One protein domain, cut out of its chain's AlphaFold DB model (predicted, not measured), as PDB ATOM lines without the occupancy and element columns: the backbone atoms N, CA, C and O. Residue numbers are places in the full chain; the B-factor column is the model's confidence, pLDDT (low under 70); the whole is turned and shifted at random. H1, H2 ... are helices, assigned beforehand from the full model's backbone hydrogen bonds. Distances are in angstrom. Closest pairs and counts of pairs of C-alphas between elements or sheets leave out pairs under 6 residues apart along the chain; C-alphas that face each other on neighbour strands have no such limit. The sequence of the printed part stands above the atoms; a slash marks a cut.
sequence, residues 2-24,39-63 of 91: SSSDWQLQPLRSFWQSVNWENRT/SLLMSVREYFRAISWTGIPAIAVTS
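What this domain is: This is residues 2 to 24 and 39 to 63 of the 91 residues of an uncharacterized protein of Pseudanabaena biceps PCC 7429 (UniProt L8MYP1). This is a loose arch with little regular structure: two short helices, H2 and H1, make a corner where their first residues meet, and free stretches, residues 49 to 63 and 18 to 24, stick out beyond them. The printed part has 48 residues with two named helices, H1 then H2, and no named strand; the class is all helix, though these hold only 13 residues. It is loose, with a radius of gyration of the C-alphas of 13.8 A, and spans 34 by 27 by 24 A.

How they stand to each other: Look first at H2, residues 44 to 50, then at H1, residues 11 to 16. They only just touch, with 3 pairs of C-alphas within 8 A; the closest C-alphas, of Leu 11 and Val 44, are 4.6 A apart. Their lines stand at a steep tilt of 48 degrees, opposite ways. In H1 and H2 every O i to N i+4 pair is within hydrogen-bond range.

Where its parts are: Find C-alpha 44 at (39.745, 10.880, 14.316); from there H2 runs 10.2 A to C-alpha 50. H1 runs 8.7 A from C-alpha 11 at (43.210, 9.840, 17.187) to C-alpha 16.

The domain as a whole: Residues 25 to 38 are not printed; C-alphas 24 and 39 are 22.7 A apart across the cut. The pLDDT is under 70 at residues 2 to 4, 22 to 24 and 53 to 63.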
ATOM      1  N   SER A   2      28.576  -2.612  21.786       46.28
ATOM      2  CA  SER A   2      28.338  -1.172  21.632       46.28
ATOM      3  C   SER A   2      29.268  -0.668  20.535       46.28
ATOM      4  O   SER A   2      30.484  -0.816  20.661       46.28
ATOM      5  N   SER A   3      28.700  -0.174  19.437       54.12
ATOM      6  CA  SER A   3      29.450   0.459  18.357       54.12
ATOM      7  C   SER A   3      29.967   1.786  18.905       54.12
ATOM      8  O   SER A   3      29.339   2.825  18.732       54.12
ATOM      9  N   SER A   4      31.038   1.736  19.704       65.56
ATOM     10  CA  SER A   4      31.718   2.939  20.166       65.56
ATOM     11  C   SER A   4      32.118   3.716  18.923       65.56
ATOM     12  O   SER A   4      32.844   3.199  18.076       65.56
ATOM     13  N   ASP A   5      31.580   4.925  18.796       86.81
ATOM     14  CA  ASP A   5      31.745   5.785  17.631       86.81
ATOM     15  C   ASP A   5      33.214   6.237  17.548       86.81
ATOM     16  O   ASP A   5      33.618   7.268  18.087       86.81
ATOM     17  N   TRP A   6      34.049   5.387  16.941       87.25
ATOM     18  CA  TRP A   6      35.509   5.522  16.871       87.25
ATOM     19  C   TRP A   6      35.942   6.845  16.240       87.25
ATOM     20  O   TRP A   6      37.021   7.354  16.525       87.25
ATOM     21  N   GLN A   7      35.072   7.443  15.425       88.19
ATOM     22  CA  GLN A   7      35.304   8.731  14.785       88.19
ATOM     23  C   GLN A   7      35.409   9.877  15.797       88.19
ATOM     24  O   GLN A   7      36.080  10.873  15.522       88.19
ATOM     25  N   LEU A   8      34.733   9.740  16.943       89.38
ATOM     26  CA  LEU A   8      34.726  10.713  18.036       89.38
ATOM     27  C   LEU A   8      35.843  10.456  19.053       89.38
ATOM     28  O   LEU A   8      36.088  11.298  19.915       89.38
ATOM     29  N   GLN A   9      36.522   9.311  18.974       89.00
ATOM     30  CA  GLN A   9      37.645   9.022  19.857       89.00
ATOM     31  C   GLN A   9      38.850   9.898  19.487       89.00
ATOM     32  O   GLN A   9      39.023  10.243  18.313       89.00
ATOM     33  N   PRO A  10      39.710  10.248  20.459       89.44
ATOM     34  CA  PRO A  10      40.998  10.854  20.161       89.44
ATOM     35  C   PRO A  10      41.785   9.960  19.200       89.44
ATOM     36  O   PRO A  10      41.857   8.744  19.403       89.44
ATOM     37  N   LEU A  11      42.417  10.557  18.189       87.00
ATOM     38  CA  LEU A  11      43.210   9.840  17.187       87.00
ATOM     39  C   LEU A  11      44.256   8.929  17.836       87.00
ATOM     40  O   LEU A  11      44.490   7.807  17.394       87.00
ATOM     41  N   ARG A  12      44.843   9.392  18.939       84.56
ATOM     42  CA  ARG A  12      45.751   8.598  19.757       84.56
ATOM     43  C   ARG A  12      45.124   7.298  20.259       84.56
ATOM     44  O   ARG A  12      45.728   6.241  20.120       84.56
ATOM     45  N   SER A  13      43.943   7.378  20.865       84.25
ATOM     46  CA  SER A  13      43.249   6.213  21.417       84.25
ATOM     47  C   SER A  13      42.864   5.228  20.319       84.25
ATOM     48  O   SER A  13      42.975   4.027  20.529       84.25
ATOM     49  N   PHE A  14      42.484   5.735  19.146       87.06
ATOM     50  CA  PHE A  14      42.206   4.921  17.967       87.06
ATOM     51  C   PHE A  14      43.438   4.132  17.493       87.06
ATOM     52  O   PHE A  14      43.359   2.926  17.294       87.06
ATOM     53  N   TRP A  15      44.610   4.762  17.372       82.69
ATOM     54  CA  TRP A  15      45.825   4.034  16.975       82.69
ATOM     55  C   TRP A  15      46.320   3.059  18.043       82.69
ATOM     56  O   TRP A  15      46.870   2.015  17.711       82.69
ATOM     57  N   GLN A  16      46.105   3.381  19.320       82.06
ATOM     58  CA  GLN A  16      46.481   2.521  20.443       82.06
ATOM     59  C   GLN A  16      45.472   1.401  20.724       82.06
ATOM     60  O   GLN A  16      45.780   0.505  21.506       82.06
ATOM     61  N   SER A  17      44.278   1.415  20.120       79.88
ATOM     62  CA  SER A  17      43.297   0.344  20.335       79.88
ATOM     63  C   SER A  17      43.678  -0.957  19.630       79.88
ATOM     64  O   SER A  17      43.086  -1.995  19.914       79.88
ATOM     65  N   VAL A  18      44.645  -0.910  18.711       73.62
ATOM     66  CA  VAL A  18      45.121  -2.067  17.954       73.62
ATOM     67  C   VAL A  18      46.639  -2.129  18.043       73.62
ATOM     68  O   VAL A  18      47.337  -1.135  17.851       73.62
ATOM     69  N   ASN A  19      47.165  -3.315  18.337       72.38
ATOM     70  CA  ASN A  19      48.601  -3.535  18.421       72.38
ATOM     71  C   ASN A  19      49.200  -3.793  17.031       72.38
ATOM     72  O   ASN A  19      49.530  -4.926  16.690       72.38
ATOM     73  N   TRP A  20      49.320  -2.735  16.226       75.69
ATOM     74  CA  TRP A  20      49.841  -2.811  14.854       75.69
ATOM     75  C   TRP A  20      51.284  -3.333  14.767       75.69
ATOM     76  O   TRP A  20      51.657  -3.925  13.761       75.69
ATOM     77  N   GLU A  21      52.090  -3.137  15.816       71.06
ATOM     78  CA  GLU A  21      53.520  -3.487  15.835       71.06
ATOM     79  C   GLU A  21      53.853  -4.688  16.739       71.06
ATOM     80  O   GLU A  21      55.025  -4.995  16.948       71.06
ATOM     81  N   ASN A  22      52.841  -5.351  17.312       64.94
ATOM     82  CA  ASN A  22      52.993  -6.385  18.344       64.94
ATOM     83  C   ASN A  22      53.907  -5.966  19.525       64.94
ATOM     84  O   ASN A  22      54.689  -6.757  20.051       64.94
ATOM     85  N   ARG A  23      53.837  -4.696  19.946       65.69
ATOM     86  CA  ARG A  23      54.604  -4.140  21.075       65.69
ATOM     87  C   ARG A  23      53.707  -3.884  22.283       65.69
ATOM     88  O   ARG A  23      52.510  -3.643  22.151       65.69
ATOM     89  N   THR A  24      54.279  -3.925  23.481       58.25
ATOM     90  CA  THR A  24      53.580  -3.575  24.724       58.25
ATOM     91  C   THR A  24      53.233  -2.085  24.730       58.25
ATOM     92  O   THR A  24      54.110  -1.224  24.744       58.25
ATOM     93  N   SER A  39      47.038  17.311  15.515       79.88
ATOM     94  CA  SER A  39      47.391  16.814  16.845       79.88
ATOM     95  C   SER A  39      46.752  15.460  17.101       79.88
ATOM     96  O   SER A  39      45.590  15.226  16.775       79.88
ATOM     97  N   LEU A  40      47.502  14.583  17.770       81.12
ATOM     98  CA  LEU A  40      47.037  13.274  18.237       81.12
ATOM     99  C   LEU A  40      45.889  13.366  19.260       81.12
ATOM    100  O   LEU A  40      45.240  12.358  19.544       81.12
ATOM    101  N   LEU A  41      45.653  14.556  19.818       82.69
ATOM    102  CA  LEU A  41      44.555  14.837  20.743       82.69
ATOM    103  C   LEU A  41      43.232  15.167  20.027       82.69
ATOM    104  O   LEU A  41      42.193  15.167  20.679       82.69
ATOM    105  N   MET A  42      43.256  15.447  18.718       85.88
ATOM    106  CA  MET A  42      42.040  15.688  17.927       85.88
ATOM    107  C   MET A  42      41.219  14.405  17.790       85.88
ATOM    108  O   MET A  42      41.771  13.303  17.851       85.88
ATOM    109  N   SER A  43      39.912  14.536  17.547       90.31
ATOM    110  CA  SER A  43      39.109  13.374  17.162       90.31
ATOM    111  C   SER A  43      39.571  12.823  15.811       90.31
ATOM    112  O   SER A  43      40.062  13.568  14.953       90.31
ATOM    113  N   VAL A  44      39.390  11.519  15.593       87.69
ATOM    114  CA  VAL A  44      39.745  10.880  14.316       87.69
ATOM    115  C   VAL A  44      39.063  11.593  13.139       87.69
ATOM    116  O   VAL A  44      39.700  11.868  12.120       87.69
ATOM    117  N   ARG A  45      37.786  11.967  13.302       87.44
ATOM    118  CA  ARG A  45      37.017  12.717  12.301       87.44
ATOM    119  C   ARG A  45      37.654  14.061  11.961       87.44
ATOM    120  O   ARG A  45      37.793  14.390  10.785       87.44
ATOM    121  N   GLU A  46      37.993  14.864  12.965       86.69
ATOM    122  CA  GLU A  46      38.539  16.207  12.747       86.69
ATOM    123  C   GLU A  46      39.925  16.154  12.115       86.69
ATOM    124  O   GLU A  46      40.203  16.928  11.200       86.69
ATOM    125  N   TYR A  47      40.763  15.216  12.559       87.75
ATOM    126  CA  TYR A  47      42.106  15.032  12.027       87.75
ATOM    127  C   TYR A  47      42.083  14.721  10.526       87.75
ATOM    128  O   TYR A  47      42.714  15.419   9.736       87.75
ATOM    129  N   PHE A  48      41.310  13.714  10.107       85.31
ATOM    130  CA  PHE A  48      41.271  13.315   8.698       85.31
ATOM    131  C   PHE A  48      40.534  14.306   7.800       85.31
ATOM    132  O   PHE A  48      40.860  14.397   6.619       85.31
ATOM    133  N   ARG A  49      39.581  15.075   8.345       84.50
ATOM    134  CA  ARG A  49      38.898  16.147   7.607       84.50
ATOM    135  C   ARG A  49      39.794  17.367   7.384       84.50
ATOM    136  O   ARG A  49      39.566  18.114   6.439       84.50
ATOM    137  N   ALA A  50      40.786  17.584   8.246       80.75
ATOM    138  CA  ALA A  50      41.751  18.671   8.104       80.75
ATOM    139  C   ALA A  50      42.830  18.386   7.038       80.75
ATOM    140  O   ALA A  50      43.502  19.312   6.586       80.75
ATOM    141  N   ILE A  51      42.987  17.129   6.607       79.19
ATOM    142  CA  ILE A  51      43.931  16.738   5.555       79.19
ATOM    143  C   ILE A  51      43.251  16.894   4.193       79.19
ATOM    144  O   ILE A  51      42.223  16.279   3.913       79.19
ATOM    145  N   SER A  52      43.851  17.700   3.319       74.44
ATOM    146  CA  SER A  52      43.439  17.777   1.916       74.44
ATOM    147  C   SER A  52      43.931  16.528   1.187       74.44
ATOM    148  O   SER A  52      45.059  16.497   0.694       74.44
ATOM    149  N   TRP A  53      43.102  15.484   1.152       68.94
ATOM    150  CA  TRP A  53      43.350  14.270   0.374       68.94
ATOM    151  C   TRP A  53      43.341  14.616  -1.113       68.94
ATOM    152  O   TRP A  53      42.311  14.611  -1.781       68.94
ATOM    153  N   THR A  54      44.505  14.998  -1.620       63.16
ATOM    154  CA  THR A  54      44.721  15.268  -3.035       63.16
ATOM    155  C   THR A  54      45.161  13.963  -3.688       63.16
ATOM    156  O   THR A  54      46.187  13.390  -3.332       63.16
ATOM    157  N   GLY A  55      44.337  13.437  -4.592       64.94
ATOM    158  CA  GLY A  55      44.594  12.170  -5.275       64.94
ATOM    159  C   GLY A  55      43.308  11.436  -5.647       64.94
ATOM    160  O   GLY A  55      42.254  11.653  -5.053       64.94
ATOM    161  N   ILE A  56      43.394  10.564  -6.648       61.84
ATOM    162  CA  ILE A  56      42.335   9.599  -6.956       61.84
ATOM    163  C   ILE A  56      42.494   8.468  -5.932       61.84
ATOM    164  O   ILE A  56      43.610   7.956  -5.818       61.84
ATOM    165  N   PRO A  57      41.450   8.078  -5.174       61.44
ATOM    166  CA  PRO A  57      41.539   6.965  -4.239       61.44
ATOM    167  C   PRO A  57      41.803   5.674  -5.017       61.44
ATOM    168  O   PRO A  57      40.888   4.985  -5.457       61.44
ATOM    169  N   ALA A  58      43.079   5.348  -5.195       57.88
ATOM    170  CA  ALA A  58      43.519   4.036  -5.616       57.88
ATOM    171  C   ALA A  58      43.463   3.141  -4.376       57.88
ATOM    172  O   ALA A  58      44.472   2.892  -3.718       57.88
ATOM    173  N   ILE A  59      42.258   2.687  -4.020       65.06
ATOM    174  CA  ILE A  59      42.146   1.440  -3.263       65.06
ATOM    175  C   ILE A  59      42.875   0.434  -4.141       65.06
ATOM    176  O   ILE A  59      42.512   0.326  -5.314       65.06
ATOM    177  N   ALA A  60      43.955  -0.175  -3.635       55.81
ATOM    178  CA  ALA A  60      44.745  -1.134  -4.396       55.81
ATOM    179  C   ALA A  60      43.766  -2.053  -5.124       55.81
ATOM    180  O   ALA A  60      42.972  -2.738  -4.477       55.81
ATOM    181  N   VAL A  61      43.731  -1.939  -6.455       54.44
ATOM    182  CA  VAL A  61      42.820  -2.714  -7.284       54.44
ATOM    183  C   VAL A  61      43.174  -4.155  -6.963       54.44
ATOM    184  O   VAL A  61      44.274  -4.595  -7.291       54.44
ATOM    185  N   THR A  62      42.301  -4.870  -6.249       55.88
ATOM    186  CA  THR A  62      42.388  -6.328  -6.206       55.88
ATOM    187  C   THR A  62      42.376  -6.728  -7.664       55.88
ATOM    188  O   THR A  62      41.406  -6.384  -8.332       55.88
ATOM    189  N   SER A  63      43.469  -7.296  -8.165       53.44
ATOM    190  CA  SER A  63      43.729  -7.550  -9.579       53.44
ATOM    191  C   SER A  63      42.596  -8.357 -10.222       53.44
ATOM    192  O   SER A  63      42.703  -9.563 -10.411       53.44
TER     193      SER A  63